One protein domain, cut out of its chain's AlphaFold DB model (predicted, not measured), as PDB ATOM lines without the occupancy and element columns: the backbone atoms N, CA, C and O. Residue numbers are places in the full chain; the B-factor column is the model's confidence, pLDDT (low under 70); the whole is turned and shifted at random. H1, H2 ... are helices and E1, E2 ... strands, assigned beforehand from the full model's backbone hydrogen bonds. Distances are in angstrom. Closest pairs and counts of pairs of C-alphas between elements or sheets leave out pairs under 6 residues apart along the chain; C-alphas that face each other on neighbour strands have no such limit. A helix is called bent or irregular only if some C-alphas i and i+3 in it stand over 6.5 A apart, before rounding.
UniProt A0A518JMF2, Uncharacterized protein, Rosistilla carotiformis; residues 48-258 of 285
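What this domain is: This is residues 48 to 258 of the 285 residues of an uncharacterized protein of Rosistilla carotiformis (UniProt A0A518JMF2). An elongated body of mostly aligned helices has H8 at its core, with the helical hairpin H1 and H2 packed on it and H7, then H9, layered away from another side. H4 runs beside arm H6a of the bent helix H6, with short H3 and H5 near their ends, and a small strand hairpin, E1 and E2, follows H8, its residues 208 to 213 sticking out. The printed part has 211 residues with nine named helices and two named strands, in the order H1 to H8, E1, E2, H9; the sheet, E1 - E2, is antiparallel and the class mostly helix. The whole is compact, with a radius of gyration of the C-alphas of 18.1 A and spans of 65 by 42 by 31 A.

How they stand to each other: H1, residues 48 to 67, and H2, residues 73 to 86, are a helical hairpin; their closest C-alphas, Gly 58 and Gly 80, are 4.0 A apart. Both touch the hub H8, residues 180 to 203, in a bundle of three helices side by side: the closest C-alphas are Ser 54 and Gly 193, 5.1 A, and Cys 83 and Gly 193, 4.2 A. H8 has a kink of 26 degrees near residue 192. H3, residues 90 to 93, touches residues 99 to 104 alone of H4, residues 97 to 114, closest at C-alphas Leu 92 and Leu 100, 5.1 A. H6, residues 126 to 151, was assigned as one helix by its hydrogen bonds but is bent, C-alphas 141 and 144 being 6.6 A apart; its arms H6a, residues 126 to 141, and H6b, residues 144 to 151, stand at 30 degrees. H4 and H6a touch at a shallow tilt of 19 degrees, opposite ways, closest at C-alphas Pro 112 and Ala 133, 4.9 A. H5, residues 116 to 121, forms a helical hairpin with H6a, touching its residues 129 to 133 alone, closest at C-alphas Leu 119 and Met 129, 6.3 A. H7, residues 161 to 174, and H8 are a helical hairpin, closest at C-alphas Gly 168 and Phe 191, 4.5 A. E1, residues 206 to 209, and E2, residues 212 to 215, are an antiparallel hairpin, with N 207 and O 214 within hydrogen-bond range at 2.8 A. H9, residues 230 to 258, touches H7, closest at C-alphas Ser 166 and Leu 240, 5.4 A. Every O i to N i+4 pair is within hydrogen-bond range in H1, H2, H5, H6a, H6b, H7 and H9, against 11 of 14 in H4 and 19 of 20 in H8; H3 is too short for such a pair.

Where its parts are: H1 begins at C-alpha 48 (25.675, -24.652, 44.586) and is 28.4 A long; H4 is 25.7 A and H8 33.7 A. H9, 42.0 A, ends at C-alpha 258 (45.243, -47.628, 13.696).

The domain as a whole: The C-alphas farthest apart, Arg 125 and Thr 211, are 67.1 A apart. The printed part has no cut; the link E2 to H9, residues 216 to 229, is long. Mean pLDDT of the printed part is 87.5; residues 95 to 97, 208 to 212, 214, 217 to 221 and 252 to 258 are under 70.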
ATOM      1  N   LYS A  48      24.851 -25.799  45.000       85.75
ATOM      2  CA  LYS A  48      25.675 -24.652  44.586       85.75
ATOM      3  C   LYS A  48      27.128 -24.812  45.014       85.75
ATOM      4  O   LYS A  48      28.018 -24.442  44.251       85.75
ATOM      5  N   THR A  49      27.367 -25.356  46.201       87.88
ATOM      6  CA  THR A  49      28.716 -25.571  46.735       87.88
ATOM      7  C   THR A  49      29.477 -26.596  45.897       87.88
ATOM      8  O   THR A  49      30.586 -26.303  45.449       87.88
ATOM      9  N   HIS A  50      28.869 -27.749  45.599       90.06
ATOM     10  CA  HIS A  50      29.512 -28.796  44.794       90.06
ATOM     11  C   HIS A  50      29.729 -28.369  43.343       90.06
ATOM     12  O   HIS A  50      30.820 -28.566  42.808       90.06
ATOM     13  N   MET A  51      28.741 -27.711  42.727       90.44
ATOM     14  CA  MET A  51      28.869 -27.178  41.369       90.44
ATOM     15  C   MET A  51      29.966 -26.110  41.289       90.44
ATOM     16  O   MET A  51      30.810 -26.143  40.397       90.44
ATOM     17  N   THR A  52      30.007 -25.177  42.245       93.06
ATOM     18  CA  THR A  52      31.028 -24.117  42.268       93.06
ATOM     19  C   THR A  52      32.421 -24.700  42.481       93.06
ATOM     20  O   THR A  52      33.334 -24.372  41.726       93.06
ATOM     21  N   GLY A  53      32.585 -25.602  43.456       94.69
ATOM     22  CA  GLY A  53      33.862 -26.272  43.711       94.69
ATOM     23  C   GLY A  53      34.367 -27.027  42.482       94.69
ATOM     24  O   GLY A  53      35.513 -26.853  42.072       94.69
ATOM     25  N   SER A  54      33.482 -27.781  41.831       95.62
ATOM     26  CA  SER A  54      33.817 -28.546  40.623       95.62
ATOM     27  C   SER A  54      34.105 -27.641  39.428       95.62
ATOM     28  O   SER A  54      34.974 -27.945  38.622       95.62
ATOM     29  N   THR A  55      33.454 -26.479  39.336       96.44
ATOM     30  CA  THR A  55      33.745 -25.473  38.302       96.44
ATOM     31  C   THR A  55      35.133 -24.867  38.482       96.44
ATOM     32  O   THR A  55      35.879 -24.763  37.512       96.44
ATOM     33  N   VAL A  56      35.513 -24.502  39.710       97.81
ATOM     34  CA  VAL A  56      36.855 -23.965  40.005       97.81
ATOM     35  C   VAL A  56      37.929 -24.995  39.665       97.81
ATOM     36  O   VAL A  56      38.896 -24.675  38.972       97.81
ATOM     37  N   VAL A  57      37.734 -26.245  40.089       97.75
ATOM     38  CA  VAL A  57      38.647 -27.343  39.748       97.75
ATOM     39  C   VAL A  57      38.659 -27.603  38.241       97.75
ATOM     40  O   VAL A  57      39.727 -27.809  37.677       97.75
ATOM     41  N   GLY A  58      37.513 -27.524  37.565       97.25
ATOM     42  CA  GLY A  58      37.397 -27.664  36.115       97.25
ATOM     43  C   GLY A  58      38.152 -26.587  35.333       97.25
ATOM     44  O   GLY A  58      38.821 -26.915  34.356       97.25
ATOM     45  N   ILE A  59      38.118 -25.327  35.780       97.81
ATOM     46  CA  ILE A  59      38.917 -24.235  35.193       97.81
ATOM     47  C   ILE A  59      40.411 -24.527  35.360       97.81
ATOM     48  O   ILE A  59      41.168 -24.425  34.395       97.81
ATOM     49  N   GLY A  60      40.832 -24.938  36.562       97.69
ATOM     50  CA  GLY A  60      42.215 -25.340  36.821       97.69
ATOM     51  C   GLY A  60      42.647 -26.528  35.958       97.69
ATOM     52  O   GLY A  60      43.712 -26.494  35.351       97.69
ATOM     53  N   TYR A  61      41.792 -27.544  35.833       97.88
ATOM     54  CA  TYR A  61      42.041 -28.722  35.006       97.88
ATOM     55  C   TYR A  61      42.182 -28.355  33.526       97.88
ATOM     56  O   TYR A  61      43.157 -28.750  32.893       97.88
ATOM     57  N   GLY A  62      41.282 -27.517  33.001       97.06
ATOM     58  CA  GLY A  62      41.355 -26.981  31.641       97.06
ATOM     59  C   GLY A  62      42.631 -26.176  31.379       97.06
ATOM     60  O   GLY A  62      43.263 -26.335  30.335       97.06
ATOM     61  N   TYR A  63      43.048 -25.346  32.337       97.38
ATOM     62  CA  TYR A  63      44.299 -24.590  32.256       97.38
ATOM     63  C   TYR A  63      45.529 -25.509  32.217       97.38
ATOM     64  O   TYR A  63      46.424 -25.308  31.393       97.38
ATOM     65  N   LEU A  64      45.562 -26.547  33.058       96.50
ATOM     66  CA  LEU A  64      46.624 -27.559  33.031       96.50
ATOM     67  C   LEU A  64      46.622 -28.339  31.711       96.50
ATOM     68  O   LEU A  64      47.688 -28.577  31.150       96.50
ATOM     69  N   GLY A  65      45.448 -28.657  31.163       96.12
ATOM     70  CA  GLY A  65      45.314 -29.241  29.829       96.12
ATOM     71  C   GLY A  65      45.989 -28.415  28.745       96.12
ATOM     72  O   GLY A  65      46.787 -28.944  27.975       96.12
ATOM     73  N   ALA A  66      45.715 -27.111  28.720       95.50
ATOM     74  CA  ALA A  66      46.253 -26.206  27.709       95.50
ATOM     75  C   ALA A  66      47.761 -25.950  27.870       95.50
ATOM     76  O   ALA A  66      48.458 -25.763  26.877       95.50
ATOM     77  N   THR A  67      48.269 -25.917  29.106       95.25
ATOM     78  CA  THR A  67      49.657 -25.503  29.390       95.25
ATOM     79  C   THR A  67      50.636 -26.657  29.573       95.25
ATOM     80  O   THR A  67      51.790 -26.524  29.181       95.25
ATOM     81  N   GLN A  68      50.202 -27.771  30.168       95.12
ATOM     82  CA  GLN A  68      51.065 -28.909  30.508       95.12
ATOM     83  C   GLN A  68      50.841 -30.106  29.588       95.12
ATOM     84  O   GLN A  68      51.794 -30.794  29.237       95.12
ATOM     85  N   PHE A  69      49.591 -30.358  29.189       91.69
ATOM     86  CA  PHE A  69      49.236 -31.542  28.400       91.69
ATOM     87  C   PHE A  69      49.081 -31.263  26.899       91.69
ATOM     88  O   PHE A  69      48.789 -32.185  26.145       91.69
ATOM     89  N   GLY A  70      49.266 -30.014  26.455       92.81
ATOM     90  CA  GLY A  70      49.178 -29.637  25.039       92.81
ATOM     91  C   GLY A  70      47.797 -29.866  24.412       92.81
ATOM     92  O   GLY A  70      47.688 -30.019  23.198       92.81
ATOM     93  N   MET A  71      46.743 -29.916  25.228       94.88
ATOM     94  CA  MET A  71      45.380 -30.193  24.777       94.88
ATOM     95  C   MET A  71      44.799 -28.993  24.023       94.88
ATOM     96  O   MET A  71      45.054 -27.836  24.367       94.88
ATOM     97  N   SER A  72      43.960 -29.263  23.016       95.50
ATOM     98  CA  SER A  72      43.248 -28.203  22.298       95.50
ATOM     99  C   SER A  72      42.323 -27.421  23.234       95.50
ATOM    100  O   SER A  72      41.759 -27.977  24.182       95.50
ATOM    101  N   LEU A  73      42.106 -26.134  22.941       95.56
ATOM    102  CA  LEU A  73      41.208 -25.288  23.733       95.56
ATOM    103  C   LEU A  73      39.799 -25.896  23.842       95.56
ATOM    104  O   LEU A  73      39.202 -25.873  24.913       95.56
ATOM    105  N   GLU A  74      39.299 -26.496  22.762       94.31
ATOM    106  CA  GLU A  74      38.005 -27.187  22.724       94.31
ATOM    107  C   GLU A  74      37.951 -28.361  23.706       94.31
ATOM    108  O   GLU A  74      36.984 -28.504  24.456       94.31
ATOM    109  N   SER A  75      39.014 -29.170  23.761       93.81
ATOM    110  CA  SER A  75      39.112 -30.288  24.701       93.81
ATOM    111  C   SER A  75      39.200 -29.800  26.142       93.81
ATOM    112  O   SER A  75      38.574 -30.390  27.020       93.81
ATOM    113  N   CYS A  76      39.912 -28.700  26.394       96.50
ATOM    114  CA  CYS A  76      39.993 -28.076  27.714       96.50
ATOM    115  C   CYS A  76      38.651 -27.505  28.175       96.50
ATOM    116  O   CYS A  76      38.258 -27.734  29.318       96.50
ATOM    117  N   LEU A  77      37.932 -26.805  27.294       95.94
ATOM    118  CA  LEU A  77      36.599 -26.271  27.582       95.94
ATOM    119  C   LEU A  77      35.601 -27.397  27.850       95.94
ATOM    120  O   LEU A  77      34.853 -27.333  28.825       95.94
ATOM    121  N   LEU A  78      35.623 -28.448  27.028       94.69
ATOM    122  CA  LEU A  78      34.746 -29.597  27.203       94.69
ATOM    123  C   LEU A  78      35.063 -30.350  28.499       94.69
ATOM    124  O   LEU A  78      34.158 -30.588  29.292       94.69
ATOM    125  N   ALA A  79      36.332 -30.677  28.760       96.19
ATOM    126  CA  ALA A  79      36.741 -31.380  29.976       96.19
ATOM    127  C   ALA A  79      36.457 -30.558  31.244       96.19
ATOM    128  O   ALA A  79      35.961 -31.099  32.230       96.19
ATOM    129  N   GLY A  80      36.712 -29.245  31.215       96.88
ATOM    130  CA  GLY A  80      36.409 -28.337  32.321       96.88
ATOM    131  C   GLY A  80      34.905 -28.184  32.570       96.88
ATOM    132  O   GLY A  80      34.461 -28.243  33.717       96.88
ATOM    133  N   GLY A  81      34.101 -28.058  31.509       95.00
ATOM    134  CA  GLY A  81      32.638 -28.005  31.606       95.00
ATOM    135  C   GLY A  81      32.032 -29.317  32.108       95.00
ATOM    136  O   GLY A  81      31.154 -29.315  32.971       95.00
ATOM    137  N   LEU A  82      32.546 -30.451  31.634       95.19
ATOM    138  CA  LEU A  82      32.167 -31.773  32.123       95.19
ATOM    139  C   LEU A  82      32.576 -31.982  33.587       95.19
ATOM    140  O   LEU A  82      31.791 -32.540  34.353       95.19
ATOM    141  N   CYS A  83      33.745 -31.493  34.006       96.94
ATOM    142  CA  CYS A  83      34.172 -31.481  35.408       96.94
ATOM    143  C   CYS A  83      33.196 -30.678  36.281       96.94
ATOM    144  O   CYS A  83      32.706 -31.184  37.285       96.94
ATOM    145  N   SER A  84      32.816 -29.475  35.847       94.12
ATOM    146  CA  SER A  84      31.818 -28.647  36.534       94.12
ATOM    147  C   SER A  84      30.511 -29.414  36.786       94.12
ATOM    148  O   SER A  84      30.109 -29.590  37.937       94.12
ATOM    149  N   VAL A  85      29.893 -29.956  35.732       92.19
ATOM    150  CA  VAL A  85      28.574 -30.602  35.845       92.19
ATOM    151  C   VAL A  85      28.636 -31.969  36.532       92.19
ATOM    152  O   VAL A  85      27.705 -32.352  37.243       92.19
ATOM    153  N   SER A  86      29.721 -32.723  36.355       93.44
ATOM    154  CA  SER A  86      29.854 -34.058  36.952       93.44
ATOM    155  C   SER A  86      29.920 -34.044  38.481       93.44
ATOM    156  O   SER A  86      29.519 -35.024  39.110       93.44
ATOM    157  N   GLY A  87      30.288 -32.915  39.092       91.19
ATOM    158  CA  GLY A  87      30.175 -32.705  40.540       91.19
ATOM    159  C   GLY A  87      28.748 -32.706  41.090       91.19
ATOM    160  O   GLY A  87      28.555 -32.733  42.301       91.19
ATOM    161  N   MET A  88      27.733 -32.701  40.225       89.56
ATOM    162  CA  MET A  88      26.325 -32.840  40.611       89.56
ATOM    163  C   MET A  88      25.816 -34.287  40.503       89.56
ATOM    164  O   MET A  88      24.688 -34.570  40.901       89.56
ATOM    165  N   LEU A  89      26.605 -35.207  39.936       89.94
ATOM    166  CA  LEU A  89      26.182 -36.591  39.704       89.94
ATOM    167  C   LEU A  89      25.995 -37.419  40.984       89.94
ATOM    168  O   LEU A  89      25.070 -38.233  40.993       89.94
ATOM    169  N   PRO A  90      26.794 -37.257  42.057       88.62
ATOM    170  CA  PRO A  90      26.558 -38.017  43.288       88.62
ATOM    171  C   PRO A  90      25.202 -37.681  43.922       88.62
ATOM    172  O   PRO A  90      24.484 -38.586  44.335       88.62
ATOM    173  N   ASP A  91      24.800 -36.407  43.870       83.00
ATOM    174  CA  ASP A  91      23.524 -35.904  44.401       83.00
ATOM    175  C   ASP A  91      22.284 -36.410  43.653       83.00
ATOM    176  O   ASP A  91      21.154 -36.183  44.106       83.00
ATOM    177  N   LEU A  92      22.458 -37.114  42.525       81.56
ATOM    178  CA  LEU A  92      21.347 -37.761  41.830       81.56
ATOM    179  C   LEU A  92      20.626 -38.786  42.721       81.56
ATOM    180  O   LEU A  92      19.469 -39.116  42.461       81.56
ATOM    181  N   ASP A  93      21.300 -39.304  43.751       75.62
ATOM    182  CA  ASP A  93      20.731 -40.266  44.697       75.62
ATOM    183  C   ASP A  93      19.922 -39.615  45.835       75.62
ATOM    184  O   ASP A  93      19.408 -40.323  46.702       75.62
ATOM    185  N   SER A  94      19.820 -38.280  45.860       71.06
ATOM    186  CA  SER A  94      19.121 -37.539  46.911       71.06
ATOM    187  C   SER A  94      17.616 -37.416  46.653       71.06
ATOM    188  O   SER A  94      17.167 -37.215  45.525       71.06
ATOM    189  N   ASP A  95      16.818 -37.419  47.727       61.38
ATOM    190  CA  ASP A  95      15.347 -37.283  47.683       61.38
ATOM    191  C   ASP A  95      14.858 -35.890  47.207       61.38
ATOM    192  O   ASP A  95      13.664 -35.571  47.251       61.38
ATOM    193  N   SER A  96      15.767 -35.008  46.780       64.62
ATOM    194  CA  SER A  96      15.458 -33.631  46.405       64.62
ATOM    195  C   SER A  96      14.997 -33.533  44.945       64.62
ATOM    196  O   SER A  96      15.766 -33.645  43.997       64.62
ATOM    197  N   GLY A  97      13.701 -33.291  44.737       65.31
ATOM    198  CA  GLY A  97      13.101 -33.372  43.399       65.31
ATOM    199  C   GLY A  97      13.520 -32.293  42.391       65.31
ATOM    200  O   GLY A  97      13.282 -32.485  41.202       65.31
ATOM    201  N   VAL A  98      14.106 -31.165  42.818       73.38
ATOM    202  CA  VAL A  98      14.477 -30.069  41.897       73.38
ATOM    203  C   VAL A  98      15.895 -30.241  41.336       73.38
ATOM    204  O   VAL A  98      15.983 -30.395  40.122       73.38
ATOM    205  N   PRO A  99      16.987 -30.295  42.133       74.75
ATOM    206  CA  PRO A  99      18.335 -30.460  41.575       74.75
ATOM    207  C   PRO A  99      18.478 -31.738  40.757       74.75
ATOM    208  O   PRO A  99      18.962 -31.689  39.634       74.75
ATOM    209  N   LEU A 100      17.966 -32.858  41.280       78.25
ATOM    210  CA  LEU A 100      17.937 -34.142  40.585       78.25
ATOM    211  C   LEU A 100      17.307 -34.015  39.197       78.25
ATOM    212  O   LEU A 100      17.856 -34.498  38.210       78.25
ATOM    213  N   ARG A 101      16.152 -33.348  39.112       81.25
ATOM    214  CA  ARG A 101      15.434 -33.179  37.851       81.25
ATOM    215  C   ARG A 101      16.227 -32.333  36.860       81.25
ATOM    216  O   ARG A 101      16.274 -32.701  35.692       81.25
ATOM    217  N   GLU A 102      16.849 -31.248  37.308       83.50
ATOM    218  CA  GLU A 102      17.638 -30.383  36.426       83.50
ATOM    219  C   GLU A 102      18.917 -31.092  35.935       83.50
ATOM    220  O   GLU A 102      19.179 -31.104  34.732       83.50
ATOM    221  N   THR A 103      19.657 -31.781  36.816       83.75
ATOM    222  CA  THR A 103      20.835 -32.589  36.434       83.75
ATOM    223  C   THR A 103      20.456 -33.686  35.442       83.75
ATOM    224  O   THR A 103      21.134 -33.886  34.436       83.75
ATOM    225  N   ALA A 104      19.344 -34.378  35.693       84.62
ATOM    226  CA  ALA A 104      18.820 -35.416  34.817       84.62
ATOM    227  C   ALA A 104      18.402 -34.879  33.441       84.62
ATOM    228  O   ALA A 104      18.715 -35.491  32.420       84.62
ATOM    229  N   MET A 105      17.715 -33.732  33.395       86.75
ATOM    230  CA  MET A 105      17.329 -33.076  32.142       86.75
ATOM    231  C   MET A 105      18.560 -32.665  31.338       86.75
ATOM    232  O   MET A 105      18.627 -32.952  30.143       86.75
ATOM    233  N   PHE A 106      19.554 -32.069  31.995       88.62
ATOM    234  CA  PHE A 106      20.814 -31.713  31.357       88.62
ATOM    235  C   PHE A 106      21.539 -32.951  30.811       88.62
ATOM    236  O   PHE A 106      21.857 -32.999  29.624       88.62
ATOM    237  N   ALA A 107      21.718 -33.994  31.628       88.88
ATOM    238  CA  ALA A 107      22.353 -35.241  31.202       88.88
ATOM    239  C   ALA A 107      21.604 -35.895  30.029       88.88
ATOM    240  O   ALA A 107      22.235 -36.354  29.079       88.88
ATOM    241  N   SER A 108      20.265 -35.880  30.047       90.31
ATOM    242  CA  SER A 108      19.455 -36.424  28.951       90.31
ATOM    243  C   SER A 108      19.673 -35.696  27.627       90.31
ATOM    244  O   SER A 108      19.594 -36.336  26.587       90.31
ATOM    245  N   ALA A 109      19.990 -34.397  27.653       91.44
ATOM    246  CA  ALA A 109      20.280 -33.608  26.458       91.44
ATOM    247  C   ALA A 109      21.735 -33.757  25.984       91.44
ATOM    248  O   ALA A 109      21.984 -33.799  24.784       91.44
ATOM    249  N   VAL A 110      22.692 -33.850  26.911       91.19
ATOM    250  CA  VAL A 110      24.128 -33.853  26.586       91.19
ATOM    251  C   VAL A 110      24.644 -35.236  26.194       91.19
ATOM    252  O   VAL A 110      25.413 -35.344  25.243       91.19
ATOM    253  N   VAL A 111      24.194 -36.309  26.854       92.50
ATOM    254  CA  VAL A 111      24.658 -37.680  26.559       92.50
ATOM    255  C   VAL A 111      24.424 -38.096  25.096       92.50
ATOM    256  O   VAL A 111      25.363 -38.613  24.491       92.50
ATOM    257  N   PRO A 112      23.252 -37.846  24.472       92.56
ATOM    258  CA  PRO A 112      23.060 -38.125  23.048       92.56
ATOM    259  C   PRO A 112      24.037 -37.368  22.144       92.56
ATOM    260  O   PRO A 112      24.492 -37.925  21.152       92.56
ATOM    261  N   MET A 113      24.375 -36.123  22.497       91.25
ATOM    262  CA  MET A 113      25.322 -35.309  21.728       91.25
ATOM    263  C   MET A 113      26.740 -35.869  21.813       91.25
ATOM    264  O   MET A 113      27.438 -35.901  20.807       91.25
ATOM    265  N   MET A 114      27.149 -36.364  22.985       90.25
ATOM    266  CA  MET A 114      28.454 -37.010  23.168       90.25
ATOM    267  C   MET A 114      28.578 -38.293  22.336       90.25
ATOM    268  O   MET A 114      29.668 -38.631  21.900       90.25
ATOM    269  N   LEU A 115      27.465 -38.987  22.078       90.75
ATOM    270  CA  LEU A 115      27.448 -40.237  21.319       90.75
ATOM    271  C   LEU A 115      27.597 -40.034  19.798       90.75
ATOM    272  O   LEU A 115      27.844 -41.008  19.089       90.75
ATOM    273  N   LEU A 116      27.431 -38.809  19.282       90.12
ATOM    274  CA  LEU A 116      27.351 -38.552  17.838       90.12
ATOM    275  C   LEU A 116      28.592 -39.010  17.071       90.12
ATOM    276  O   LEU A 116      28.434 -39.693  16.063       90.12
ATOM    277  N   ASP A 117      29.790 -38.707  17.573       87.31
ATOM    278  CA  ASP A 117      31.047 -39.096  16.917       87.31
ATOM    279  C   ASP A 117      31.133 -40.623  16.775       87.31
ATOM    280  O   ASP A 117      31.378 -41.153  15.696       87.31
ATOM    281  N   ARG A 118      30.760 -41.355  17.831       87.31
ATOM    282  CA  ARG A 118      30.701 -42.823  17.805       87.31
ATOM    283  C   ARG A 118      29.675 -43.353  16.800       87.31
ATOM    284  O   ARG A 118      29.932 -44.347  16.129       87.31
ATOM    285  N   LEU A 119      28.491 -42.742  16.705       89.69
ATOM    286  CA  LEU A 119      27.475 -43.159  15.727       89.69
ATOM    287  C   LEU A 119      27.938 -42.903  14.290       89.69
ATOM    288  O   LEU A 119      27.617 -43.690  13.396       89.69
ATOM    289  N   GLN A 120      28.691 -41.825  14.082       89.56
ATOM    290  CA  GLN A 120      29.285 -41.491  12.798       89.56
ATOM    291  C   GLN A 120      30.370 -42.502  12.403       89.56
ATOM    292  O   GLN A 120      30.355 -42.968  11.264       89.56
ATOM    293  N   ASP A 121      31.232 -42.908  13.336       85.00
ATOM    294  CA  ASP A 121      32.285 -43.906  13.087       85.00
ATOM    295  C   ASP A 121      31.725 -45.311  12.824       85.00
ATOM    296  O   ASP A 121      32.303 -46.094  12.073       85.00
ATOM    297  N   LEU A 122      30.530 -45.611  13.344       86.38
ATOM    298  CA  LEU A 122      29.763 -46.807  12.977       86.38
ATOM    299  C   LEU A 122      29.151 -46.736  11.561       86.38
ATOM    300  O   LEU A 122      28.438 -47.653  11.155       86.38
ATOM    301  N   GLY A 123      29.384 -45.656  10.809       87.94
ATOM    302  CA  GLY A 123      28.886 -45.476   9.445       87.94
ATOM    303  C   GLY A 123      27.375 -45.252   9.365       87.94
ATOM    304  O   GLY A 123      26.764 -45.481   8.315       87.94
ATOM    305  N   LEU A 124      26.734 -44.831  10.461       91.06
ATOM    306  CA  LEU A 124      25.288 -44.628  10.479       91.06
ATOM    307  C   LEU A 124      24.888 -43.399   9.658       91.06
ATOM    308  O   LEU A 124      25.498 -42.331   9.707       91.06
ATOM    309  N   ARG A 125      23.783 -43.531   8.921       94.50
ATOM    310  CA  ARG A 125      23.189 -42.409   8.182       94.50
ATOM    311  C   ARG A 125      22.712 -41.330   9.152       94.50
ATOM    312  O   ARG A 125      22.203 -41.643  10.227       94.50
ATOM    313  N   ARG A 126      22.774 -40.063   8.730       93.69
ATOM    314  CA  ARG A 126      22.371 -38.893   9.540       93.69
ATOM    315  C   ARG A 126      20.972 -39.027  10.142       93.69
ATOM    316  O   ARG A 126      20.791 -38.762  11.324       93.69
ATOM    317  N   GLU A 127      20.007 -39.501   9.359       95.00
ATOM    318  CA  GLU A 127      18.633 -39.746   9.819       95.00
ATOM    319  C   GLU A 127      18.580 -40.779  10.954       95.00
ATOM    320  O   GLU A 127      17.888 -40.583  11.952       95.00
ATOM    321  N   THR A 128      19.365 -41.854  10.839       94.56
ATOM    322  CA  THR A 128      19.487 -42.885  11.873       94.56
ATOM    323  C   THR A 128      20.170 -42.337  13.121       94.56
ATOM    324  O   THR A 128      19.702 -42.614  14.220       94.56
ATOM    325  N   MET A 129      21.216 -41.517  12.982       94.56
ATOM    326  CA  MET A 129      21.876 -40.881  14.131       94.56
ATOM    327  C   MET A 129      20.916 -39.975  14.907       94.56
ATOM    328  O   MET A 129      20.850 -40.061  16.130       94.56
ATOM    329  N   ILE A 130      20.119 -39.160  14.204       95.00
ATOM    330  CA  ILE A 130      19.095 -38.299  14.817       95.00
ATOM    331  C   ILE A 130      18.046 -39.149  15.543       95.00
ATOM    332  O   ILE A 130      17.694 -38.851  16.685       95.00
ATOM    333  N   ALA A 131      17.570 -40.230  14.914       96.06
ATOM    334  CA  ALA A 131      16.607 -41.139  15.528       96.06
ATOM    335  C   ALA A 131      17.174 -41.806  16.794       96.06
ATOM    336  O   ALA A 131      16.512 -41.812  17.831       96.06
ATOM    337  N   VAL A 132      18.412 -42.310  16.740       95.25
ATOM    338  CA  VAL A 132      19.102 -42.908  17.894       95.25
ATOM    339  C   VAL A 132      19.283 -41.879  19.006       95.25
ATOM    340  O   VAL A 132      18.934 -42.167  20.148       95.25
ATOM    341  N   ALA A 133      19.743 -40.665  18.694       94.88
ATOM    342  CA  ALA A 133      19.893 -39.595  19.679       94.88
ATOM    343  C   ALA A 133      18.555 -39.253  20.364       94.88
ATOM    344  O   ALA A 133      18.502 -39.116  21.587       94.88
ATOM    345  N   GLY A 134      17.459 -39.195  19.598       95.50
ATOM    346  CA  GLY A 134      16.106 -39.003  20.128       95.50
ATOM    347  C   GLY A 134      15.648 -40.144  21.043       95.50
ATOM    348  O   GLY A 134      15.094 -39.892  22.114       95.50
ATOM    349  N   VAL A 135      15.925 -41.397  20.676       96.25
ATOM    350  CA  VAL A 135      15.626 -42.567  21.522       96.25
ATOM    351  C   VAL A 135      16.439 -42.527  22.816       96.25
ATOM    352  O   VAL A 135      15.869 -42.695  23.893       96.25
ATOM    353  N   VAL A 136      17.744 -42.247  22.741       94.75
ATOM    354  CA  VAL A 136      18.613 -42.123  23.923       94.75
ATOM    355  C   VAL A 136      18.111 -41.011  24.842       94.75
ATOM    356  O   VAL A 136      18.020 -41.226  26.049       94.75
ATOM    357  N   TYR A 137      17.701 -39.862  24.296       94.69
ATOM    358  CA  TYR A 137      17.102 -38.774  25.070       94.69
ATOM    359  C   TYR A 137      15.865 -39.237  25.854       94.69
ATOM    360  O   TYR A 137      15.777 -39.020  27.064       94.69
ATOM    361  N   VAL A 138      14.913 -39.895  25.184       94.12
ATOM    362  CA  VAL A 138      13.670 -40.388  25.805       94.12
ATOM    363  C   VAL A 138      13.979 -41.426  26.885       94.12
ATOM    364  O   VAL A 138      13.448 -41.336  27.994       94.12
ATOM    365  N   LEU A 139      14.874 -42.377  26.601       93.38
ATOM    366  CA  LEU A 139      15.292 -43.395  27.566       93.38
ATOM    367  C   LEU A 139      15.955 -42.768  28.795       93.38
ATOM    368  O   LEU A 139      15.587 -43.092  29.924       93.38
ATOM    369  N   MET A 140      16.881 -41.831  28.596       90.50
ATOM    370  CA  MET A 140      17.532 -41.109  29.687       90.50
ATOM    371  C   MET A 140      16.508 -40.340  30.522       90.50
ATOM    372  O   MET A 140      16.469 -40.488  31.742       90.50
ATOM    373  N   ARG A 141      15.648 -39.553  29.869       87.56
ATOM    374  CA  ARG A 141      14.724 -38.630  30.535       87.56
ATOM    375  C   ARG A 141      13.632 -39.336  31.334       87.56
ATOM    376  O   ARG A 141      13.305 -38.871  32.422       87.56
ATOM    377  N   PHE A 142      13.048 -40.405  30.796       87.38
ATOM    378  CA  PHE A 142      11.849 -41.022  31.379       87.38
ATOM    379  C   PHE A 142      12.106 -42.373  32.042       87.38
ATOM    380  O   PHE A 142      11.393 -42.726  32.978       87.38
ATOM    381  N   VAL A 143      13.100 -43.136  31.581       88.44
ATOM    382  CA  VAL A 143      13.339 -44.501  32.070       88.44
ATOM    383  C   VAL A 143      14.483 -44.516  33.072       88.44
ATOM    384  O   VAL A 143      14.297 -44.926  34.217       88.44
ATOM    385  N   LEU A 144      15.662 -44.038  32.669       84.62
ATOM    386  CA  LEU A 144      16.878 -44.192  33.462       84.62
ATOM    387  C   LEU A 144      16.796 -43.433  34.787       84.62
ATOM    388  O   LEU A 144      17.147 -43.991  35.819       84.62
ATOM    389  N   VAL A 145      16.263 -42.212  34.782       80.75
ATOM    390  CA  VAL A 145      16.097 -41.387  35.992       80.75
ATOM    391  C   VAL A 145      15.139 -42.027  36.998       80.75
ATOM    392  O   VAL A 145      15.393 -42.001  38.201       80.75
ATOM    393  N   GLU A 146      14.052 -42.636  36.525       83.25
ATOM    394  CA  GLU A 146      13.066 -43.292  37.391       83.25
ATOM    395  C   GLU A 146      13.582 -44.620  37.950       83.25
ATOM    396  O   GLU A 146      13.331 -44.948  39.110       83.25
ATOM    397  N   ILE A 147      14.348 -45.376  37.158       84.31
ATOM    398  CA  ILE A 147      15.071 -46.557  37.645       84.31
ATOM    399  C   ILE A 147      16.102 -46.127  38.686       84.31
ATOM    400  O   ILE A 147      16.151 -46.703  39.769       84.31
ATOM    401  N   PHE A 148      16.890 -45.097  38.388       82.50
ATOM    402  CA  PHE A 148      17.945 -44.614  39.267       82.50
ATOM    403  C   PHE A 148      17.392 -44.293  40.660       82.50
ATOM    404  O   PHE A 148      17.815 -44.919  41.626       82.50
ATOM    405  N   LYS A 149      16.333 -43.477  40.747       79.62
ATOM    406  CA  LYS A 149      15.643 -43.152  42.011       79.62
ATOM    407  C   LYS A 149      15.178 -44.372  42.809       79.62
ATOM    408  O   LYS A 149      15.178 -44.336  44.032       79.62
ATOM    409  N   LYS A 150      14.733 -45.438  42.137       80.81
ATOM    410  CA  LYS A 150      14.229 -46.652  42.805       80.81
ATOM    411  C   LYS A 150      15.345 -47.532  43.357       80.81
ATOM    412  O   LYS A 150      15.122 -48.240  44.334       80.81
ATOM    413  N   TYR A 151      16.508 -47.532  42.709       79.06
ATOM    414  CA  TYR A 151      17.612 -48.434  43.041       79.06
ATOM    415  C   TYR A 151      18.727 -47.771  43.854       79.06
ATOM    416  O   TYR A 151      19.476 -48.481  44.528       79.06
ATOM    417  N   THR A 152      18.871 -46.446  43.803       79.75
ATOM    418  CA  THR A 152      19.887 -45.742  44.588       79.75
ATOM    419  C   THR A 152      19.348 -45.323  45.940       79.75
ATOM    420  O   THR A 152      18.301 -44.696  46.048       79.75
ATOM    421  N   VAL A 153      20.105 -45.657  46.977       79.12
ATOM    422  CA  VAL A 153      19.882 -45.170  48.335       79.12
ATOM    423  C   VAL A 153      20.772 -43.953  48.539       79.12
ATOM    424  O   VAL A 153      21.960 -44.042  48.218       79.12
ATOM    425  N   HIS A 154      20.230 -42.870  49.099       78.44
ATOM    426  CA  HIS A 154      21.003 -41.666  49.405       78.44
ATOM    427  C   HIS A 154      22.216 -42.007  50.286       78.44
ATOM    428  O   HIS A 154      22.066 -42.646  51.334       78.44
ATOM    429  N   ARG A 155      23.423 -41.613  49.856       71.31
ATOM    430  CA  ARG A 155      24.714 -41.970  50.496       71.31
ATOM    431  C   ARG A 155      25.030 -43.470  50.491       71.31
ATOM    432  O   ARG A 155      25.839 -43.956  51.293       71.31
ATOM    433  N   GLY A 156      24.409 -44.218  49.584       83.75
ATOM    434  CA  GLY A 156      24.682 -45.628  49.331       83.75
ATOM    435  C   GLY A 156      26.007 -45.836  48.598       83.75
ATOM    436  O   GLY A 156      26.958 -45.072  48.753       83.75
ATOM    437  N   MET A 157      26.083 -46.885  47.779       89.44
ATOM    438  CA  MET A 157      27.276 -47.158  46.967       89.44
ATOM    439  C   MET A 157      27.422 -46.236  45.749       89.44
ATOM    440  O   MET A 157      28.487 -46.220  45.146       89.44
ATOM    441  N   TRP A 158      26.400 -45.448  45.396       89.19
ATOM    442  CA  TRP A 158      26.546 -44.390  44.390       89.19
ATOM    443  C   TRP A 158      27.431 -43.238  44.888       89.19
ATOM    444  O   TRP A 158      28.124 -42.610  44.103       89.19
ATOM    445  N   HIS A 159      27.492 -43.025  46.201       90.69
ATOM    446  CA  HIS A 159      28.367 -42.044  46.840       90.69
ATOM    447  C   HIS A 159      29.659 -42.736  47.312       90.69
ATOM    448  O   HIS A 159      29.823 -43.063  48.491       90.69
ATOM    449  N   SER A 160      30.495 -43.140  46.348       92.38
ATOM    450  CA  SER A 160      31.710 -43.933  46.585       92.38
ATOM    451  C   SER A 160      32.754 -43.759  45.476       92.38
ATOM    452  O   SER A 160      32.431 -43.344  44.359       92.38
ATOM    453  N   ILE A 161      34.005 -44.149  45.745       93.81
ATOM    454  CA  ILE A 161      35.086 -44.117  44.742       93.81
ATOM    455  C   ILE A 161      34.796 -45.060  43.556       93.81
ATOM    456  O   ILE A 161      34.937 -44.623  42.413       93.81
ATOM    457  N   PRO A 162      34.337 -46.318  43.752       94.06
ATOM    458  CA  PRO A 162      33.944 -47.182  42.636       94.06
ATOM    459  C   PRO A 162      32.872 -46.574  41.720       94.06
ATOM    460  O   PRO A 162      32.907 -46.790  40.506       94.06
ATOM    461  N   ALA A 163      31.937 -45.793  42.272       93.88
ATOM    462  CA  ALA A 163      30.948 -45.076  41.471       93.88
ATOM    463  C   ALA A 163      31.588 -43.943  40.657       93.88
ATOM    464  O   ALA A 163      31.315 -43.845  39.462       93.88
ATOM    465  N   ALA A 164      32.501 -43.167  41.253       95.88
ATOM    466  CA  ALA A 164      33.261 -42.140  40.539       95.88
ATOM    467  C   ALA A 164      34.023 -42.733  39.341       95.88
ATOM    468  O   ALA A 164      33.908 -42.236  38.220       95.88
ATOM    469  N   VAL A 165      34.738 -43.845  39.554       96.81
ATOM    470  CA  VAL A 165      35.453 -44.561  38.483       96.81
ATOM    471  C   VAL A 165      34.478 -45.041  37.408       96.81
ATOM    472  O   VAL A 165      34.727 -44.838  36.225       96.81
ATOM    473  N   SER A 166      33.336 -45.616  37.800       96.75
ATOM    474  CA  SER A 166      32.314 -46.080  36.851       96.75
ATOM    475  C   SER A 166      31.804 -44.947  35.958       96.75
ATOM    476  O   SER A 166      31.694 -45.117  34.747       96.75
ATOM    477  N   VAL A 167      31.524 -43.774  36.530       95.56
ATOM    478  CA  VAL A 167      31.078 -42.596  35.773       95.56
ATOM    479  C   VAL A 167      32.180 -42.084  34.839       95.56
ATOM    480  O   VAL A 167      31.886 -41.739  33.695       95.56
ATOM    481  N   GLY A 168      33.444 -42.096  35.275       96.69
ATOM    482  CA  GLY A 168      34.592 -41.793  34.414       96.69
ATOM    483  C   GLY A 168      34.706 -42.748  33.220       96.69
ATOM    484  O   GLY A 168      34.854 -42.300  32.086       96.69
ATOM    485  N   LEU A 169      34.545 -44.057  33.439       96.56
ATOM    486  CA  LEU A 169      34.563 -45.060  32.364       96.56
ATOM    487  C   LEU A 169      33.372 -44.912  31.409       96.56
ATOM    488  O   LEU A 169      33.534 -45.040  30.199       96.56
ATOM    489  N   ILE A 170      32.181 -44.589  31.921       95.31
ATOM    490  CA  ILE A 170      31.024 -44.257  31.075       95.31
ATOM    491  C   ILE A 170      31.349 -43.038  30.207       95.31
ATOM    492  O   ILE A 170      31.107 -43.068  29.004       95.31
ATOM    493  N   ALA A 171      31.931 -41.984  30.786       95.12
ATOM    494  CA  ALA A 171      32.336 -40.804  30.031       95.12
ATOM    495  C   ALA A 171      33.383 -41.130  28.964       95.12
ATOM    496  O   ALA A 171      33.269 -40.631  27.849       95.12
ATOM    497  N   TYR A 172      34.348 -41.999  29.268       94.81
ATOM    498  CA  TYR A 172      35.307 -42.504  28.288       94.81
ATOM    499  C   TYR A 172      34.587 -43.200  27.125       94.81
ATOM    500  O   TYR A 172      34.849 -42.885  25.968       94.81
ATOM    501  N   LEU A 173      33.640 -44.104  27.395       93.00
ATOM    502  CA  LEU A 173      32.873 -44.795  26.349       93.00
ATOM    503  C   LEU A 173      32.014 -43.832  25.516       93.00
ATOM    504  O   LEU A 173      31.883 -44.019  24.312       93.00
ATOM    505  N   LEU A 174      31.459 -42.788  26.133       92.06
ATOM    506  CA  LEU A 174      30.650 -41.788  25.435       92.06
ATOM    507  C   LEU A 174      31.494 -40.841  24.572       92.06
ATOM    508  O   LEU A 174      31.146 -40.615  23.422       92.06
ATOM    509  N   LEU A 175      32.596 -40.305  25.104       90.25
ATOM    510  CA  LEU A 175      33.438 -39.286  24.460       90.25
ATOM    511  C   LEU A 175      34.450 -39.915  23.512       90.25
ATOM    512  O   LEU A 175      35.657 -39.836  23.726       90.25
ATOM    513  N   HIS A 176      33.957 -40.572  22.477       86.06
ATOM    514  CA  HIS A 176      34.825 -41.189  21.493       86.06
ATOM    515  C   HIS A 176      35.606 -40.133  20.692       86.06
ATOM    516  O   HIS A 176      35.035 -39.147  20.238       86.06
ATOM    517  N   CYS A 177      36.917 -40.329  20.533       84.19
ATOM    518  CA  CYS A 177      37.737 -39.569  19.592       84.19
ATOM    519  C   CYS A 177      38.979 -40.368  19.188       84.19
ATOM    520  O   CYS A 177      39.427 -41.225  19.946       84.19
ATOM    521  N   ALA A 178      39.552 -40.039  18.026       78.31
ATOM    522  CA  ALA A 178      40.696 -40.749  17.441       78.31
ATOM    523  C   ALA A 178      41.934 -40.796  18.356       78.31
ATOM    524  O   ALA A 178      42.625 -41.805  18.425       78.31
ATOM    525  N   GLN A 179      42.220 -39.705  19.072       86.69
ATOM    526  CA  GLN A 179      43.357 -39.643  19.989       86.69
ATOM    527  C   GLN A 179      42.967 -40.123  21.386       86.69
ATOM    528  O   GLN A 179      42.160 -39.490  22.074       86.69
ATOM    529  N   GLU A 180      43.602 -41.207  21.820       88.94
ATOM    530  CA  GLU A 180      43.353 -41.828  23.118       88.94
ATOM    531  C   GLU A 180      43.670 -40.887  24.292       88.94
ATOM    532  O   GLU A 180      42.877 -40.766  25.224       88.94
ATOM    533  N   ASP A 181      44.773 -40.141  24.220       91.56
ATOM    534  CA  ASP A 181      45.185 -39.224  25.291       91.56
ATOM    535  C   ASP A 181      44.134 -38.134  25.549       91.56
ATOM    536  O   ASP A 181      43.803 -37.816  26.693       91.56
ATOM    537  N   VAL A 182      43.549 -37.597  24.473       93.31
ATOM    538  CA  VAL A 182      42.492 -36.577  24.534       93.31
ATOM    539  C   VAL A 182      41.217 -37.159  25.140       93.31
ATOM    540  O   VAL A 182      40.525 -36.500  25.922       93.31
ATOM    541  N   ARG A 183      40.902 -38.405  24.798       93.44
ATOM    542  CA  ARG A 183      39.746 -39.127  25.323       93.44
ATOM    543  C   ARG A 183      39.872 -39.388  26.818       93.44
ATOM    544  O   ARG A 183      38.953 -39.067  27.580       93.44
ATOM    545  N   ILE A 184      41.026 -39.904  27.242       95.25
ATOM    546  CA  ILE A 184      41.361 -40.107  28.653       95.25
ATOM    547  C   ILE A 184      41.256 -38.771  29.384       95.25
ATOM    548  O   ILE A 184      40.528 -38.687  30.369       95.25
ATOM    549  N   TYR A 185      41.868 -37.708  28.861       96.50
ATOM    550  CA  TYR A 185      41.807 -36.366  29.442       96.50
ATOM    551  C   TYR A 185      40.364 -35.870  29.654       96.50
ATOM    552  O   TYR A 185      39.989 -35.470  30.759       96.50
ATOM    553  N   LYS A 186      39.497 -35.961  28.639       95.94
ATOM    554  CA  LYS A 186      38.086 -35.550  28.766       95.94
ATOM    555  C   LYS A 186      37.326 -36.390  29.800       95.94
ATOM    556  O   LYS A 186      36.579 -35.836  30.610       95.94
ATOM    557  N   SER A 187      37.528 -37.709  29.806       96.75
ATOM    558  CA  SER A 187      36.878 -38.624  30.760       96.75
ATOM    559  C   SER A 187      37.358 -38.425  32.204       96.75
ATOM    560  O   SER A 187      36.556 -38.468  33.140       96.75
ATOM    561  N   MET A 188      38.639 -38.097  32.386       97.19
ATOM    562  CA  MET A 188      39.224 -37.748  33.677       97.19
ATOM    563  C   MET A 188      38.649 -36.447  34.233       97.19
ATOM    564  O   MET A 188      38.491 -36.339  35.445       97.19
ATOM    565  N   GLY A 189      38.248 -35.501  33.377       97.06
ATOM    566  CA  GLY A 189      37.479 -34.327  33.795       97.06
ATOM    567  C   GLY A 189      36.169 -34.705  34.499       97.06
ATOM    568  O   GLY A 189      35.876 -34.179  35.570       97.06
ATOM    569  N   VAL A 190      35.415 -35.668  33.956       97.31
ATOM    570  CA  VAL A 190      34.167 -36.168  34.572       97.31
ATOM    571  C   VAL A 190      34.439 -36.883  35.897       97.31
ATOM    572  O   VAL A 190      33.745 -36.656  36.887       97.31
ATOM    573  N   PHE A 191      35.456 -37.747  35.929       97.75
ATOM    574  CA  PHE A 191      35.878 -38.407  37.165       97.75
ATOM    575  C   PHE A 191      36.251 -37.376  38.238       97.75
ATOM    576  O   PHE A 191      35.792 -37.469  39.375       97.75
ATOM    577  N   LEU A 192      37.038 -36.363  37.867       97.62
ATOM    578  CA  LEU A 192      37.514 -35.332  38.778       97.62
ATOM    579  C   LEU A 192      36.360 -34.527  39.377       97.62
ATOM    580  O   LEU A 192      36.350 -34.328  40.587       97.62
ATOM    581  N   GLY A 193      35.369 -34.118  38.584       96.56
ATOM    582  CA  GLY A 193      34.206 -33.406  39.116       96.56
ATOM    583  C   GLY A 193      33.419 -34.236  40.131       96.56
ATOM    584  O   GLY A 193      33.106 -33.753  41.220       96.56
ATOM    585  N   PHE A 194      33.190 -35.521  39.842       95.75
ATOM    586  CA  PHE A 194      32.573 -36.444  40.802       95.75
ATOM    587  C   PHE A 194      33.404 -36.560  42.091       95.75
ATOM    588  O   PHE A 194      32.864 -36.508  43.195       95.75
ATOM    589  N   MET A 195      34.728 -36.672  41.970       95.88
ATOM    590  CA  MET A 195      35.632 -36.738  43.121       95.88
ATOM    591  C   MET A 195      35.623 -35.451  43.947       95.88
ATOM    592  O   MET A 195      35.638 -35.526  45.172       95.88
ATOM    593  N   VAL A 196      35.553 -34.277  43.310       95.31
ATOM    594  CA  VAL A 196      35.433 -32.989  44.011       95.31
ATOM    595  C   VAL A 196      34.195 -32.986  44.893       95.31
ATOM    596  O   VAL A 196      34.282 -32.576  46.047       95.31
ATOM    597  N   HIS A 197      33.068 -33.500  44.405       92.69
ATOM    598  CA  HIS A 197      31.874 -33.646  45.227       92.69
ATOM    599  C   HIS A 197      32.127 -34.525  46.463       92.69
ATOM    600  O   HIS A 197      31.848 -34.081  47.575       92.69
ATOM    601  N   LEU A 198      32.698 -35.727  46.290       92.19
ATOM    602  CA  LEU A 198      32.992 -36.640  47.407       92.19
ATOM    603  C   LEU A 198      33.927 -36.001  48.444       92.19
ATOM    604  O   LEU A 198      33.705 -36.119  49.648       92.19
ATOM    605  N   VAL A 199      34.964 -35.306  47.974       91.44
ATOM    606  CA  VAL A 199      35.940 -34.623  48.830       91.44
ATOM    607  C   VAL A 199      35.294 -33.463  49.578       91.44
ATOM    608  O   VAL A 199      35.534 -33.307  50.773       91.44
ATOM    609  N   LEU A 200      34.453 -32.664  48.916       89.56
ATOM    610  CA  LEU A 200      33.704 -31.596  49.578       89.56
ATOM    611  C   LEU A 200      32.810 -32.168  50.680       89.56
ATOM    612  O   LEU A 200      32.839 -31.658  51.796       89.56
ATOM    613  N   ASP A 201      32.070 -33.237  50.401       87.62
ATOM    614  CA  ASP A 201      31.213 -33.891  51.396       87.62
ATOM    615  C   ASP A 201      31.986 -34.380  52.624       87.62
ATOM    616  O   ASP A 201      31.494 -34.297  53.754       87.62
ATOM    617  N   GLU A 202      33.220 -34.829  52.417       87.00
ATOM    618  CA  GLU A 202      34.126 -35.232  53.484       87.00
ATOM    619  C   GLU A 202      34.633 -34.019  54.285       87.00
ATOM    620  O   GLU A 202      34.528 -34.004  55.513       87.00
ATOM    621  N   ILE A 203      35.077 -32.950  53.614       85.06
ATOM    622  CA  ILE A 203      35.540 -31.703  54.253       85.06
ATOM    623  C   ILE A 203      34.425 -31.068  55.097       85.06
ATOM    624  O   ILE A 203      34.653 -30.700  56.247       85.06
ATOM    625  N   TRP A 204      33.198 -30.988  54.574       81.81
ATOM    626  CA  TRP A 204      32.042 -30.406  55.277       81.81
ATOM    627  C   TRP A 204      31.483 -31.294  56.398       81.81
ATOM    628  O   TRP A 204      30.598 -30.879  57.168       81.81
ATOM    629  N   SER A 205      31.982 -32.525  56.513       78.75
ATOM    630  CA  SER A 205      31.689 -33.395  57.648       78.75
ATOM    631  C   SER A 205      32.574 -33.117  58.872       78.75
ATOM    632  O   SER A 205      32.260 -33.588  59.969       78.75
ATOM    633  N   ILE A 206      33.610 -32.286  58.712       76.25
ATOM    634  CA  ILE A 206      34.453 -31.762  59.788       76.25
ATOM    635  C   ILE A 206      33.854 -30.436  60.285       76.25
ATOM    636  O   ILE A 206      33.766 -29.459  59.545       76.25
ATOM    637  N   GLU A 207      33.437 -30.381  61.549       71.62
ATOM    638  CA  GLU A 207      32.982 -29.150  62.204       71.62
ATOM    639  C   GLU A 207      34.093 -28.578  63.091       71.62
ATOM    640  O   GLU A 207      34.603 -29.247  63.991       71.62
ATOM    641  N   PHE A 208      34.444 -27.309  62.884       61.44
ATOM    642  CA  PHE A 208      35.320 -26.572  63.796       61.44
ATOM    643  C   PHE A 208      34.470 -25.972  64.923       61.44
ATOM    644  O   PHE A 208      33.765 -24.984  64.724       61.44
ATOM    645  N   GLY A 209      34.485 -26.601  66.099       59.38
ATOM    646  CA  GLY A 209      33.802 -26.105  67.293       59.38
ATOM    647  C   GLY A 209      34.685 -25.182  68.138       59.38
ATOM    648  O   GLY A 209      35.908 -25.192  68.026       59.38
ATOM    649  N   VAL A 210      34.058 -24.435  69.055       58.44
ATOM    650  CA  VAL A 210      34.728 -23.507  69.996       58.44
ATOM    651  C   VAL A 210      35.751 -24.219  70.903       58.44
ATOM    652  O   VAL A 210      36.670 -23.588  71.413       58.44
ATOM    653  N   THR A 211      35.634 -25.539  71.078       56.75
ATOM    654  CA  THR A 211      36.518 -26.367  71.916       56.75
ATOM    655  C   THR A 211      37.314 -27.427  71.139       56.75
ATOM    656  O   THR A 211      37.922 -28.296  71.760       56.75
ATOM    657  N   GLY A 212      37.345 -27.371  69.799       56.34
ATOM    658  CA  GLY A 212      38.148 -28.273  68.960       56.34
ATOM    659  C   GLY A 212      37.418 -28.849  67.740       56.34
ATOM    660  O   GLY A 212      36.266 -28.517  67.457       56.34
ATOM    661  N   LEU A 213      38.114 -29.728  67.008       70.38
ATOM    662  CA  LEU A 213      37.597 -30.455  65.841       70.38
ATOM    663  C   LEU A 213      36.522 -31.471  66.263       70.38
ATOM    664  O   LEU A 213      36.791 -32.370  67.060       70.38
ATOM    665  N   ARG A 214      35.309 -31.357  65.713       65.44
ATOM    666  CA  ARG A 214      34.217 -32.327  65.881       65.44
ATOM    667  C   ARG A 214      33.927 -32.997  64.542       65.44
ATOM    668  O   ARG A 214      33.581 -32.340  63.571       65.44
ATOM    669  N   PHE A 215      34.031 -34.320  64.500       71.69
ATOM    670  CA  PHE A 215      33.697 -35.102  63.311       71.69
ATOM    671  C   PHE A 215      32.220 -35.497  63.341       71.69
ATOM    672  O   PHE A 215      31.736 -36.045  64.339       71.69
ATOM    673  N   LYS A 216      31.486 -35.238  62.255       70.12
ATOM    674  CA  LYS A 216      30.136 -35.791  62.091       70.12
ATOM    675  C   LYS A 216      30.223 -37.305  61.921       70.12
ATOM    676  O   LYS A 216      31.187 -37.833  61.378       70.12
ATOM    677  N   LYS A 217      29.141 -38.005  62.271       61.53
ATOM    678  CA  LYS A 217      28.980 -39.450  62.008       61.53
ATOM    679  C   LYS A 217      29.118 -39.829  60.523       61.53
ATOM    680  O   LYS A 217      29.249 -41.005  60.213       61.53
ATOM    681  N   SER A 218      29.032 -38.850  59.622       62.94
ATOM    682  CA  SER A 218      29.204 -39.013  58.179       62.94
ATOM    683  C   SER A 218      30.656 -38.943  57.696       62.94
ATOM    684  O   SER A 218      30.878 -39.180  56.510       62.94
ATOM    685  N   PHE A 219      31.618 -38.607  58.562       63.41
ATOM    686  CA  PHE A 219      33.039 -38.586  58.208       63.41
ATOM    687  C   PHE A 219      33.513 -40.003  57.831       63.41
ATOM    688  O   PHE A 219      33.219 -40.972  58.535       63.41
ATOM    689  N   GLY A 220      34.189 -40.135  56.695       65.25
ATOM    690  CA  GLY A 220      34.707 -41.367  56.103       65.25
ATOM    691  C   GLY A 220      33.713 -42.123  55.219       65.25
ATOM    692  O   GLY A 220      34.006 -43.237  54.788       65.25
ATOM    693  N   THR A 221      32.523 -41.568  54.956       69.19
ATOM    694  CA  THR A 221      31.464 -42.288  54.220       69.19
ATOM    695  C   THR A 221      31.400 -41.974  52.728       69.19
ATOM    696  O   THR A 221      30.807 -42.771  51.996       69.19
ATOM    697  N   ALA A 222      31.993 -40.864  52.277       74.38
ATOM    698  CA  ALA A 222      31.965 -40.439  50.875       74.38
ATOM    699  C   ALA A 222      33.069 -41.118  50.047       74.38
ATOM    700  O   ALA A 222      32.830 -41.660  48.972       74.38
ATOM    701  N   MET A 223      34.283 -41.182  50.596       82.31
ATOM    702  CA  MET A 223      35.463 -41.774  49.948       82.31
ATOM    703  C   MET A 223      35.592 -43.288  50.200       82.31
ATOM    704  O   MET A 223      36.690 -43.842  50.239       82.31
ATOM    705  N   LYS A 224      34.469 -43.980  50.409       87.81
ATOM    706  CA  LYS A 224      34.463 -45.415  50.718       87.81
ATOM    707  C   LYS A 224      34.651 -46.267  49.461       87.81
ATOM    708  O   LYS A 224      34.219 -45.901  48.368       87.81
ATOM    709  N   PHE A 225      35.233 -47.447  49.651       89.19
ATOM    710  CA  PHE A 225      35.273 -48.514  48.645       89.19
ATOM    711  C   PHE A 225      34.162 -49.549  48.851       89.19
ATOM    712  O   PHE A 225      33.706 -50.164  47.897       89.19
ATOM    713  N   TRP A 226      33.678 -49.702  50.086       88.69
ATOM    714  CA  TRP A 226      32.676 -50.700  50.454       88.69
ATOM    715  C   TRP A 226      31.565 -50.063  51.280       88.69
ATOM    716  O   TRP A 226      31.826 -49.252  52.167       88.69
ATOM    717  N   GLY A 227      30.320 -50.434  50.996       85.94
ATOM    718  CA  GLY A 227      29.143 -50.059  51.769       85.94
ATOM    719  C   GLY A 227      28.659 -51.201  52.660       85.94
ATOM    720  O   GLY A 227      29.075 -52.349  52.517       85.94
ATOM    721  N   ASN A 228      27.715 -50.894  53.551       85.56
ATOM    722  CA  ASN A 228      27.155 -51.877  54.489       85.56
ATOM    723  C   ASN A 228      26.231 -52.909  53.820       85.56
ATOM    724  O   ASN A 228      25.929 -53.942  54.410       85.56
ATOM    725  N   ASN A 229      25.752 -52.633  52.604       87.25
ATOM    726  CA  ASN A 229      24.853 -53.521  51.877       87.25
ATOM    727  C   ASN A 229      25.634 -54.333  50.837       87.25
ATOM    728  O   ASN A 229      26.105 -53.790  49.834       87.25
ATOM    729  N   PHE A 230      25.719 -55.646  51.057       89.06
ATOM    730  CA  PHE A 230      26.415 -56.576  50.171       89.06
ATOM    731  C   PHE A 230      25.889 -56.537  48.728       89.06
ATOM    732  O   PHE A 230      26.684 -56.468  47.793       89.06
ATOM    733  N   LEU A 231      24.567 -56.503  48.531       90.00
ATOM    734  CA  LEU A 231      23.966 -56.458  47.192       90.00
ATOM    735  C   LEU A 231      24.311 -55.158  46.458       90.00
ATOM    736  O   LEU A 231      24.559 -55.176  45.254       90.00
ATOM    737  N   ALA A 232      24.376 -54.034  47.178       88.50
ATOM    738  CA  ALA A 232      24.795 -52.762  46.597       88.50
ATOM    739  C   ALA A 232      26.273 -52.797  46.168       88.50
ATOM    740  O   ALA A 232      26.597 -52.318  45.081       88.50
ATOM    741  N   ASN A 233      27.146 -53.411  46.976       91.25
ATOM    742  CA  ASN A 233      28.560 -53.596  46.633       91.25
ATOM    743  C   ASN A 233      28.705 -54.457  45.375       91.25
ATOM    744  O   ASN A 233      29.336 -54.028  44.413       91.25
ATOM    745  N   VAL A 234      28.064 -55.630  45.346       92.88
ATOM    746  CA  VAL A 234      28.092 -56.536  44.185       92.88
ATOM    747  C   VAL A 234      27.551 -55.843  42.935       92.88
ATOM    748  O   VAL A 234      28.141 -55.970  41.869       92.88
ATOM    749  N   SER A 235      26.474 -55.062  43.052       91.56
ATOM    750  CA  SER A 235      25.908 -54.316  41.920       91.56
ATOM    751  C   SER A 235      26.880 -53.273  41.360       91.56
ATOM    752  O   SER A 235      27.072 -53.210  40.146       91.56
ATOM    753  N   VAL A 236      27.510 -52.461  42.218       92.62
ATOM    754  CA  VAL A 236      28.447 -51.414  41.771       92.62
ATOM    755  C   VAL A 236      29.726 -52.016  41.205       92.62
ATOM    756  O   VAL A 236      30.120 -51.644  40.104       92.62
ATOM    757  N   TYR A 237      30.331 -52.989  41.885       94.50
ATOM    758  CA  TYR A 237      31.530 -53.656  41.376       94.50
ATOM    759  C   TYR A 237      31.253 -54.501  40.130       94.50
ATOM    760  O   TYR A 237      32.090 -54.543  39.234       94.50
ATOM    761  N   GLY A 238      30.075 -55.120  40.021       95.31
ATOM    762  CA  GLY A 238      29.655 -55.834  38.815       95.31
ATOM    763  C   GLY A 238      29.543 -54.900  37.610       95.31
ATOM    764  O   GLY A 238      30.102 -55.188  36.554       95.31
ATOM    765  N   LYS A 239      28.897 -53.737  37.775       94.19
ATOM    766  CA  LYS A 239      28.838 -52.695  36.733       94.19
ATOM    767  C   LYS A 239      30.224 -52.160  36.391       94.19
ATOM    768  O   LYS A 239      30.537 -52.029  35.215       94.19
ATOM    769  N   LEU A 240      31.053 -51.893  37.399       95.81
ATOM    770  CA  LEU A 240      32.430 -51.451  37.204       95.81
ATOM    771  C   LEU A 240      33.232 -52.479  36.393       95.81
ATOM    772  O   LEU A 240      33.890 -52.103  35.433       95.81
ATOM    773  N   GLY A 241      33.124 -53.769  36.720       96.19
ATOM    774  CA  GLY A 241      33.776 -54.847  35.974       96.19
ATOM    775  C   GLY A 241      33.319 -54.920  34.516       96.19
ATOM    776  O   GLY A 241      34.154 -55.022  33.620       96.19
ATOM    777  N   ILE A 242      32.011 -54.787  34.262       96.50
ATOM    778  CA  ILE A 242      31.461 -54.717  32.897       96.50
ATOM    779  C   ILE A 242      32.009 -53.497  32.148       96.50
ATOM    780  O   ILE A 242      32.403 -53.622  30.994       96.50
ATOM    781  N   LEU A 243      32.064 -52.329  32.791       96.50
ATOM    782  CA  LEU A 243      32.586 -51.108  32.176       96.50
ATOM    783  C   LEU A 243      34.078 -51.224  31.860       96.50
ATOM    784  O   LEU A 243      34.487 -50.848  30.770       96.50
ATOM    785  N   VAL A 244      34.877 -51.784  32.769       95.88
ATOM    786  CA  VAL A 244      36.302 -52.056  32.528       95.88
ATOM    787  C   VAL A 244      36.472 -53.012  31.349       95.88
ATOM    788  O   VAL A 244      37.275 -52.739  30.462       95.88
ATOM    789  N   TYR A 245      35.683 -54.087  31.295       95.19
ATOM    790  CA  TYR A 245      35.678 -55.014  30.163       95.19
ATOM    791  C   TYR A 245      35.321 -54.304  28.847       95.19
ATOM    792  O   TYR A 245      36.023 -54.458  27.850       95.19
ATOM    793  N   MET A 246      34.274 -53.473  28.845       94.44
ATOM    794  CA  MET A 246      33.873 -52.694  27.670       94.44
ATOM    795  C   MET A 246      34.972 -51.731  27.219       94.44
ATOM    796  O   MET A 246      35.276 -51.686  26.034       94.44
ATOM    797  N   VAL A 247      35.592 -50.997  28.146       93.19
ATOM    798  CA  VAL A 247      36.691 -50.065  27.850       93.19
ATOM    799  C   VAL A 247      37.907 -50.798  27.296       93.19
ATOM    800  O   VAL A 247      38.489 -50.347  26.315       93.19
ATOM    801  N   TYR A 248      38.255 -51.956  27.857       91.38
ATOM    802  CA  TYR A 248      39.358 -52.777  27.360       91.38
ATOM    803  C   TYR A 248      39.141 -53.217  25.904       91.38
ATOM    804  O   TYR A 248      40.044 -53.102  25.072       91.38
ATOM    805  N   HIS A 249      37.930 -53.672  25.571       88.94
ATOM    806  CA  HIS A 249      37.592 -54.068  24.202       88.94
ATOM    807  C   HIS A 249      37.473 -52.880  23.243       88.94
ATOM    808  O   HIS A 249      37.859 -52.999  22.083       88.94
ATOM    809  N   ASP A 250      36.981 -51.740  23.719       85.75
ATOM    810  CA  ASP A 250      36.876 -50.506  22.938       85.75
ATOM    811  C   ASP A 250      38.263 -49.944  22.584       85.75
ATOM    812  O   ASP A 250      38.520 -49.615  21.428       85.75
ATOM    813  N   HIS A 251      39.193 -49.935  23.545       78.88
ATOM    814  CA  HIS A 251      40.590 -49.564  23.314       78.88
ATOM    815  C   HIS A 251      41.286 -50.533  22.347       78.88
ATOM    816  O   HIS A 251      41.993 -50.114  21.431       78.88
ATOM    817  N   SER A 252      41.041 -51.839  22.500       67.69
ATOM    818  CA  SER A 252      41.586 -52.855  21.590       67.69
ATOM    819  C   SER A 252      41.084 -52.656  20.156       67.69
ATOM    820  O   SER A 252      41.863 -52.752  19.210       67.69
ATOM    821  N   PHE A 253      39.802 -52.324  19.979       69.94
ATOM    822  CA  PHE A 253      39.230 -52.011  18.669       69.94
ATOM    823  C   PHE A 253      39.902 -50.789  18.022       69.94
ATOM    824  O   PHE A 253      40.271 -50.851  16.849       69.94
ATOM    825  N   MET A 254      40.133 -49.721  18.792       66.56
ATOM    826  CA  MET A 254      40.847 -48.526  18.322       66.56
ATOM    827  C   MET A 254      42.276 -48.841  17.879       66.56
ATOM    828  O   MET A 254      42.697 -48.426  16.798       66.56
ATOM    829  N   LEU A 255      43.008 -49.631  18.671       67.06
ATOM    830  CA  LEU A 255      44.371 -50.039  18.335       67.06
ATOM    831  C   LEU A 255      44.415 -50.810  17.006       67.06
ATOM    832  O   LEU A 255      45.287 -50.556  16.180       67.06
ATOM    833  N   HIS A 256      43.454 -51.708  16.767       62.62
ATOM    834  CA  HIS A 256      43.387 -52.488  15.530       62.62
ATOM    835  C   HIS A 256      43.052 -51.656  14.287       62.62
ATOM    836  O   HIS A 256      43.550 -51.982  13.215       62.62
ATOM    837  N   GLN A 257      42.265 -50.584  14.410       63.28
ATOM    838  CA  GLN A 257      41.994 -49.680  13.282       63.28
ATOM    839  C   GLN A 257      43.173 -48.759  12.940       63.28
ATOM    840  O   GLN A 257      43.225 -48.224  11.835       63.28
ATOM    841  N   HIS A 258      44.089 -48.518  13.882       58.66
ATOM    842  CA  HIS A 258      45.243 -47.628  13.696       58.66
ATOM    843  C   HIS A 258      46.542 -48.362  13.356       58.66
ATOM    844  O   HIS A 258      47.530 -47.716  13.003       58.66
TER     845      HIS A 258